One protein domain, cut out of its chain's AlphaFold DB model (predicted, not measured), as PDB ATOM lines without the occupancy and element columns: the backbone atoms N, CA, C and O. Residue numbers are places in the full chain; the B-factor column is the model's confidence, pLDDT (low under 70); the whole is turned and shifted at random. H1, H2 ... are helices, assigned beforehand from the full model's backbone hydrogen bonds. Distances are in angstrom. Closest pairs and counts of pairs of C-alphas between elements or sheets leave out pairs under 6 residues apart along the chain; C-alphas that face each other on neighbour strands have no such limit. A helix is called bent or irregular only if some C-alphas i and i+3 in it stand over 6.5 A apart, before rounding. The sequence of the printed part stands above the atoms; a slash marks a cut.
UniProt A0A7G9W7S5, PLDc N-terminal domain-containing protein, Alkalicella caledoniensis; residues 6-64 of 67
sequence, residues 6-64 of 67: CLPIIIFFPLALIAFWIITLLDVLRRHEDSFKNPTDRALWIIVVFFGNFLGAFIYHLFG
ATOM      1  N   CYS A   6     -19.165  41.312 -36.556       68.50
ATOM      2  CA  CYS A   6     -20.497  41.017 -37.111       68.50
ATOM      3  C   CYS A   6     -20.654  39.582 -37.638       68.50
ATOM      4  O   CYS A   6     -21.777  39.111 -37.795       68.50
ATOM      5  N   LEU A   7     -19.545  38.882 -37.897       73.31
ATOM      6  CA  LEU A   7     -19.525  37.502 -38.393       73.31
ATOM      7  C   LEU A   7     -20.338  36.508 -37.540       73.31
ATOM      8  O   LEU A   7     -21.138  35.776 -38.122       73.31
ATOM      9  N   PRO A   8     -20.216  36.481 -36.196       75.88
ATOM     10  CA  PRO A   8     -21.025  35.576 -35.382       75.88
ATOM     11  C   PRO A   8     -22.519  35.902 -35.477       75.88
ATOM     12  O   PRO A   8     -23.329  35.000 -35.640       75.88
ATOM     13  N   ILE A   9     -22.908  37.178 -35.462       79.44
ATOM     14  CA  ILE A   9     -24.323  37.580 -35.520       79.44
ATOM     15  C   ILE A   9     -24.965  37.148 -36.843       79.44
ATOM     16  O   ILE A   9     -26.075  36.624 -36.844       79.44
ATOM     17  N   ILE A  10     -24.244  37.294 -37.957       79.62
ATOM     18  CA  ILE A  10     -24.721  36.900 -39.290       79.62
ATOM     19  C   ILE A  10     -24.939  35.385 -39.400       79.62
ATOM     20  O   ILE A  10     -25.773  34.958 -40.190       79.62
ATOM     21  N   ILE A  11     -24.234  34.571 -38.609       80.75
ATOM     22  CA  ILE A  11     -24.355  33.106 -38.627       80.75
ATOM     23  C   ILE A  11     -25.378  32.616 -37.594       80.75
ATOM     24  O   ILE A  11     -26.226  31.784 -37.907       80.75
ATOM     25  N   PHE A  12     -25.338  33.140 -36.367       83.38
ATOM     26  CA  PHE A  12     -26.220  32.707 -35.280       83.38
ATOM     27  C   PHE A  12     -27.667  33.172 -35.465       83.38
ATOM     28  O   PHE A  12     -28.588  32.443 -35.101       83.38
ATOM     29  N   PHE A  13     -27.891  34.349 -36.056       84.56
ATOM     30  CA  PHE A  13     -29.234  34.877 -36.288       84.56
ATOM     31  C   PHE A  13     -30.080  34.008 -37.241       84.56
ATOM     32  O   PHE A  13     -31.167  33.592 -36.837       84.56
ATOM     33  N   PRO A  14     -29.619  33.644 -38.456       84.06
ATOM     34  CA  PRO A  14     -30.380  32.747 -39.323       84.06
ATOM     35  C   PRO A  14     -30.516  31.341 -38.728       84.06
ATOM     36  O   PRO A  14     -31.561  30.720 -38.904       84.06
ATOM     37  N   LEU A  15     -29.524  30.857 -37.968       86.88
ATOM     38  CA  LEU A  15     -29.646  29.590 -37.239       86.88
ATOM     39  C   LEU A  15     -30.805  29.626 -36.234       86.88
ATOM     40  O   LEU A  15     -31.594  28.687 -36.174       86.88
ATOM     41  N   ALA A  16     -30.927  30.715 -35.473       86.81
ATOM     42  CA  ALA A  16     -32.012  30.901 -34.518       86.81
ATOM     43  C   ALA A  16     -33.379  31.017 -35.214       86.81
ATOM     44  O   ALA A  16     -34.351  30.439 -34.732       86.81
ATOM     45  N   LEU A  17     -33.458  31.696 -36.366       84.38
ATOM     46  CA  LEU A  17     -34.680  31.755 -37.181       84.38
ATOM     47  C   LEU A  17     -35.118  30.372 -37.678       84.38
ATOM     48  O   LEU A  17     -36.299  30.034 -37.600       84.38
ATOM     49  N   ILE A  18     -34.175  29.570 -38.172       86.94
ATOM     50  CA  ILE A  18     -34.453  28.207 -38.639       86.94
ATOM     51  C   ILE A  18     -34.876  27.328 -37.461       86.94
ATOM     52  O   ILE A  18     -35.862  26.602 -37.563       86.94
ATOM     53  N   ALA A  19     -34.184  27.424 -36.324       89.19
ATOM     54  CA  ALA A  19     -34.561  26.706 -35.114       89.19
ATOM     55  C   ALA A  19     -35.980  27.083 -34.660       89.19
ATOM     56  O   ALA A  19     -36.780  26.198 -34.372       89.19
ATOM     57  N   PHE A  20     -36.324  28.375 -34.667       87.50
ATOM     58  CA  PHE A  20     -37.668  28.856 -34.348       87.50
ATOM     59  C   PHE A  20     -38.724  28.269 -35.289       87.50
ATOM     60  O   PHE A  20     -39.755  27.773 -34.831       87.50
ATOM     61  N   TRP A  21     -38.455  28.268 -36.594       88.00
ATOM     62  CA  TRP A  21     -39.352  27.673 -37.579       88.00
ATOM     63  C   TRP A  21     -39.578  26.176 -37.329       88.00
ATOM     64  O   TRP A  21     -40.726  25.742 -37.246       88.00
ATOM     65  N   ILE A  22     -38.507  25.400 -37.122       89.19
ATOM     66  CA  ILE A  22     -38.590  23.954 -36.858       89.19
ATOM     67  C   ILE A  22     -39.362  23.675 -35.567       89.19
ATOM     68  O   ILE A  22     -40.231  22.807 -35.548       89.19
ATOM     69  N   ILE A  23     -39.075  24.410 -34.488       89.56
ATOM     70  CA  ILE A  23     -39.784  24.262 -33.210       89.56
ATOM     71  C   ILE A  23     -41.274  24.534 -33.404       89.56
ATOM     72  O   ILE A  23     -42.100  23.781 -32.899       89.56
ATOM     73  N   THR A  24     -41.620  25.567 -34.171       87.50
ATOM     74  CA  THR A  24     -43.017  25.922 -34.435       87.50
ATOM     75  C   THR A  24     -43.717  24.860 -35.279       87.50
ATOM     76  O   THR A  24     -44.842  24.478 -34.976       87.50
ATOM     77  N   LEU A  25     -43.040  24.318 -36.291       86.06
ATOM     78  CA  LEU A  25     -43.556  23.209 -37.091       86.06
ATOM     79  C   LEU A  25     -43.791  21.960 -36.228       86.06
ATOM     80  O   LEU A  25     -44.828  21.312 -36.354       86.06
ATOM     81  N   LEU A  26     -42.863  21.646 -35.320       87.94
ATOM     82  CA  LEU A  26     -43.018  20.555 -34.362       87.94
ATOM     83  C   LEU A  26     -44.148  20.814 -33.363       87.94
ATOM     84  O   LEU A  26     -44.831  19.862 -33.007       87.94
ATOM     85  N   ASP A  27     -44.366  22.056 -32.927       86.69
ATOM     86  CA  ASP A  27     -45.481  22.426 -32.044       86.69
ATOM     87  C   ASP A  27     -46.827  22.160 -32.731       86.69
ATOM     88  O   ASP A  27     -47.671  21.448 -32.191       86.69
ATOM     89  N   VAL A  28     -46.984  22.617 -33.979       84.31
ATOM     90  CA  VAL A  28     -48.188  22.367 -34.793       84.31
ATOM     91  C   VAL A  28     -48.398  20.869 -35.015       84.31
ATOM     92  O   VAL A  28     -49.519  20.367 -34.928       84.31
ATOM     93  N   LEU A  29     -47.316  20.142 -35.302       83.00
ATOM     94  CA  LEU A  29     -47.381  18.716 -35.597       83.00
ATOM     95  C   LEU A  29     -47.652  17.879 -34.339       83.00
ATOM     96  O   LEU A  29     -48.334  16.863 -34.434       83.00
ATOM     97  N   ARG A  30     -47.143  18.292 -33.173       82.81
ATOM     98  CA  ARG A  30     -47.336  17.602 -31.887       82.81
ATOM     99  C   ARG A  30     -48.626  17.983 -31.176       82.81
ATOM    100  O   ARG A  30     -49.046  17.222 -30.307       82.81
ATOM    101  N   ARG A  31     -49.260  19.114 -31.508       75.88
ATOM    102  CA  ARG A  31     -50.584  19.432 -30.962       75.88
ATOM    103  C   ARG A  31     -51.573  18.330 -31.321       75.88
ATOM    104  O   ARG A  31     -51.756  17.991 -32.491       75.88
ATOM    105  N   HIS A  32     -52.177  17.781 -30.275       60.22
ATOM    106  CA  HIS A  32     -53.162  16.717 -30.360       60.22
ATOM    107  C   HIS A  32     -54.438  17.225 -31.035       60.22
ATOM    108  O   HIS A  32     -54.814  18.388 -30.874       60.22
ATOM    109  N   GLU A  33     -55.099  16.343 -31.780       60.53
ATOM    110  CA  GLU A  33     -56.297  16.652 -32.572       60.53
ATOM    111  C   GLU A  33     -57.443  17.209 -31.713       60.53
ATOM    112  O   GLU A  33     -58.223  18.016 -32.200       60.53
ATOM    113  N   ASP A  34     -57.457  16.896 -30.414       58.41
ATOM    114  CA  ASP A  34     -58.429  17.386 -29.431       58.41
ATOM    115  C   ASP A  34     -58.317  18.888 -29.104       58.41
ATOM    116  O   ASP A  34     -59.262  19.477 -28.584       58.41
ATOM    117  N   SER A  35     -57.171  19.530 -29.378       60.84
ATOM    118  CA  SER A  35     -57.014  20.988 -29.208       60.84
ATOM    119  C   SER A  35     -57.564  21.786 -30.382       60.84
ATOM    120  O   SER A  35     -57.828  22.975 -30.228       60.84
ATOM    121  N   PHE A  36     -57.721  21.164 -31.551       62.91
ATOM    122  CA  PHE A  36     -58.247  21.850 -32.721       62.91
ATOM    123  C   PHE A  36     -59.734  21.569 -32.853       62.91
ATOM    124  O   PHE A  36     -60.180  20.426 -32.879       62.91
ATOM    125  N   LYS A  37     -60.515  22.641 -32.982       64.44
ATOM    126  CA  LYS A  37     -61.971  22.560 -33.121       64.44
ATOM    127  C   LYS A  37     -62.397  21.756 -34.358       64.44
ATOM    128  O   LYS A  37     -63.470  21.161 -34.349       64.44
ATOM    129  N   ASN A  38     -61.552  21.725 -35.394       72.56
ATOM    130  CA  ASN A  38     -61.698  20.869 -36.565       72.56
ATOM    131  C   ASN A  38     -60.363  20.204 -36.949       72.56
ATOM    132  O   ASN A  38     -59.325  20.870 -36.960       72.56
ATOM    133  N   PRO A  39     -60.377  18.934 -37.395       70.62
ATOM    134  CA  PRO A  39     -59.172  18.233 -37.853       70.62
ATOM    135  C   PRO A  39     -58.528  18.891 -39.087       70.62
ATOM    136  O   PRO A  39     -57.317  18.800 -39.292       70.62
ATOM    137  N   THR A  40     -59.318  19.606 -39.894       77.75
ATOM    138  CA  THR A  40     -58.842  20.353 -41.068       77.75
ATOM    139  C   THR A  40     -57.961  21.548 -40.691       77.75
ATOM    140  O   THR A  40     -57.015  21.847 -41.420       77.75
ATOM    141  N   ASP A  41     -58.199  22.188 -39.542       79.44
ATOM    142  CA  ASP A  41     -57.454  23.384 -39.122       79.44
ATOM    143  C   ASP A  41     -55.985  23.059 -38.829       79.44
ATOM    144  O   ASP A  41     -55.089  23.839 -39.158       79.44
ATOM    145  N   ARG A  42     -55.709  21.861 -38.299       78.81
ATOM    146  CA  ARG A  42     -54.341  21.372 -38.084       78.81
ATOM    147  C   ARG A  42     -53.573  21.266 -39.399       78.81
ATOM    148  O   ARG A  42     -52.454  21.764 -39.498       78.81
ATOM    149  N   ALA A  43     -54.169  20.641 -40.416       84.31
ATOM    150  CA  ALA A  43     -53.539  20.493 -41.728       84.31
ATOM    151  C   ALA A  43     -53.288  21.857 -42.391       84.31
ATOM    152  O   ALA A  43     -52.223  22.078 -42.969       84.31
ATOM    153  N   LEU A  44     -54.229  22.790 -42.240       86.56
ATOM    154  CA  LEU A  44     -54.107  24.164 -42.722       86.56
ATOM    155  C   LEU A  44     -52.917  24.877 -42.071       86.56
ATOM    156  O   LEU A  44     -52.079  25.439 -42.775       86.56
ATOM    157  N   TRP A  45     -52.774  24.780 -40.747       86.50
ATOM    158  CA  TRP A  45     -51.638  25.360 -40.033       86.50
ATOM    159  C   TRP A  45     -50.306  24.707 -40.391       86.50
ATOM    160  O   TRP A  45     -49.314  25.419 -40.531       86.50
ATOM    161  N   ILE A  46     -50.268  23.390 -40.611       86.38
ATOM    162  CA  ILE A  46     -49.059  22.710 -41.096       86.38
ATOM    163  C   ILE A  46     -48.654  23.275 -42.458       86.38
ATOM    164  O   ILE A  46     -47.491  23.615 -42.644       86.38
ATOM    165  N   ILE A  47     -49.598  23.437 -43.389       87.75
ATOM    166  CA  ILE A  47     -49.324  23.999 -44.718       87.75
ATOM    167  C   ILE A  47     -48.854  25.452 -44.602       87.75
ATOM    168  O   ILE A  47     -47.850  25.814 -45.211       87.75
ATOM    169  N   VAL A  48     -49.525  26.274 -43.790       88.44
ATOM    170  CA  VAL A  48     -49.162  27.682 -43.571       88.44
ATOM    171  C   VAL A  48     -47.765  27.805 -42.968       88.44
ATOM    172  O   VAL A  48     -46.978  28.618 -43.442       88.44
ATOM    173  N   VAL A  49     -47.419  26.998 -41.966       88.12
ATOM    174  CA  VAL A  49     -46.096  27.029 -41.322       88.12
ATOM    175  C   VAL A  49     -45.027  26.448 -42.247       88.12
ATOM    176  O   VAL A  49     -43.933  27.000 -42.327       88.12
ATOM    177  N   PHE A  50     -45.335  25.389 -42.997       86.81
ATOM    178  CA  PHE A  50     -44.397  24.751 -43.919       86.81
ATOM    179  C   PHE A  50     -44.080  25.634 -45.136       86.81
ATOM    180  O   PHE A  50     -42.911  25.888 -45.413       86.81
ATOM    181  N   PHE A  51     -45.098  26.160 -45.828       86.69
ATOM    182  CA  PHE A  51     -44.917  27.034 -46.998       86.69
ATOM    183  C   PHE A  51     -44.597  28.481 -46.626       86.69
ATOM    184  O   PHE A  51     -43.793  29.128 -47.293       86.69
ATOM    185  N   GLY A  52     -45.203  28.997 -45.558       83.88
ATOM    186  CA  GLY A  52     -44.942  30.347 -45.064       83.88
ATOM    187  C   GLY A  52     -43.595  30.476 -44.355       83.88
ATOM    188  O   GLY A  52     -43.192  31.595 -44.036       83.88
ATOM    189  N   ASN A  53     -42.905  29.356 -44.112       83.75
ATOM    190  CA  ASN A  53     -41.619  29.283 -43.434       83.75
ATOM    191  C   ASN A  53     -41.639  30.157 -42.164       83.75
ATOM    192  O   ASN A  53     -42.519  30.007 -41.311       83.75
ATOM    193  N   PHE A  54     -40.756  31.147 -42.066       80.75
ATOM    194  CA  PHE A  54     -40.721  32.065 -40.933       80.75
ATOM    195  C   PHE A  54     -42.013  32.876 -40.739       80.75
ATOM    196  O   PHE A  54     -42.479  33.031 -39.612       80.75
ATOM    197  N   LEU A  55     -42.619  33.365 -41.826       83.31
ATOM    198  CA  LEU A  55     -43.855  34.144 -41.763       83.31
ATOM    199  C   LEU A  55     -45.019  33.272 -41.273       83.31
ATOM    200  O   LEU A  55     -45.796  33.686 -40.420       83.31
ATOM    201  N   GLY A  56     -45.085  32.033 -41.762       83.38
ATOM    202  CA  GLY A  56     -46.072  31.041 -41.344       83.38
ATOM    203  C   GLY A  56     -45.937  30.663 -39.871       83.38
ATOM    204  O   GLY A  56     -46.927  30.665 -39.144       83.38
ATOM    205  N   ALA A  57     -44.707  30.417 -39.408       83.62
ATOM    206  CA  ALA A  57     -44.417  30.176 -37.994       83.62
ATOM    207  C   ALA A  57     -44.800  31.372 -37.108       83.62
ATOM    208  O   ALA A  57     -45.402  31.197 -36.050       83.62
ATOM    209  N   PHE A  58     -44.510  32.596 -37.553       84.06
ATOM    210  CA  PHE A  58     -44.852  33.808 -36.813       84.06
ATOM    211  C   PHE A  58     -46.372  34.008 -36.699       84.06
ATOM    212  O   PHE A  58     -46.890  34.250 -35.608       84.06
ATOM    213  N   ILE A  59     -47.102  33.835 -37.804       85.69
ATOM    214  CA  ILE A  59     -48.568  33.932 -37.834       85.69
ATOM    215  C   ILE A  59     -49.201  32.833 -36.971       85.69
ATOM    216  O   ILE A  59     -50.136  33.111 -36.222       85.69
ATOM    217  N   TYR A  60     -48.673  31.605 -37.011       84.19
ATOM    218  CA  TYR A  60     -49.125  30.527 -36.131       84.19
ATOM    219  C   TYR A  60     -48.940  30.877 -34.657       84.19
ATOM    220  O   TYR A  60     -49.844  30.672 -33.853       84.19
ATOM    221  N   HIS A  61     -47.798  31.458 -34.293       80.38
ATOM    222  CA  HIS A  61     -47.545  31.818 -32.906       80.38
ATOM    223  C   HIS A  61     -48.480  32.925 -32.394       80.38
ATOM    224  O   HIS A  61     -48.850  32.912 -31.222       80.38
ATOM    225  N   LEU A  62     -48.880  33.857 -33.266       82.44
ATOM    226  CA  LEU A  62     -49.797  34.949 -32.928       82.44
ATOM    227  C   LEU A  62     -51.267  34.519 -32.903       82.44
ATOM    228  O   LEU A  62     -51.995  34.881 -31.982       82.44
ATOM    229  N   PHE A  63     -51.704  33.770 -33.914       79.81
ATOM    230  CA  PHE A  63     -53.118  33.464 -34.136       79.81
ATOM    231  C   PHE A  63     -53.434  31.982 -33.940       79.81
ATOM    232  O   PHE A  63     -54.397  31.651 -33.260       79.81
ATOM    233  N   GLY A  64     -52.610  31.083 -34.482       69.81
ATOM    234  CA  GLY A  64     -52.847  29.635 -34.434       69.81
ATOM    235  C   GLY A  64     -52.677  29.008 -33.056       69.81
ATOM    236  O   GLY A  64     -53.255  27.964 -32.774       69.81
TER     237      GLY A  64
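This is residues 6 to 64 of the 67 residues of the protein "PLDc N-terminal domain-containing protein" of Alkalicella caledoniensis (UniProt A0A7G9W7S5). One long helix, H1, makes the longest axis, and a sharply bent helix, H2, packs on the half of it toward its last residue: arm H2a folds back along H1 as a helical hairpin, and arm H2b turns round again and crosses H1. Residues 6 to 16, of which 7 to 16 belong to H1, stick out free from this three-piece body. The printed part has 59 residues, with two named helices in the order H1, H2 and no named strand; the class is all helix. The whole is loose, with a radius of gyration of the C-alphas of 13.2 A, and spans 46 by 17 by 16 A.

Start at H1, residues 7 to 30. Look next at H2, residues 39 to 64, assigned as one helix by its hydrogen bonds but bent: C-alphas 51 and 54 are 8.9 A apart, and its arms are H2a, residues 39 to 51, and H2b, residues 54 to 64. H1 touches H2a with residues 21 to 29 alone, at a shallow tilt of 16 degrees, opposite ways; their closest C-alphas, of Leu 25 and Val 49, are 6.2 A apart. H1 touches H2b with residues 17 to 25 alone, at a steep tilt of 44 degrees, the same way; the closest C-alphas, of Trp 21 and Ala 57, are 5.7 A apart. H2a touches H2b with residues 45 to 50 alone, at a shallow tilt of 29 degrees, opposite ways; the closest C-alphas, of Val 49 and Gly 56, are 4.0 A apart. Every O i to N i+4 pair is within hydrogen-bond range in H2b, against 19 of 20 in H1 and 8 of 9 in H2a.

Find C-alpha 7 at (-19.525, 37.502, -38.393); from there H1 runs 34.8 A to C-alpha 30, neither bent nor irregular, but only just: C-alphas 11 and 14 are 6.1 A apart. H2a begins at C-alpha 39, at (-59.172, 18.233, -37.853), and is 19.1 A long; H2b, 14.0 A, ends at C-alpha 64, at (-52.847, 29.635, -34.434).

The C-alphas farthest apart, of Cys 6 and Asn 38, are 45.9 A apart. The printed part has no cut, and the link from H1 to H2 is short, with 8 residues. In the B-factor column, pLDDT is under 70 at residue 6, residues 32 to 37 and residue 64.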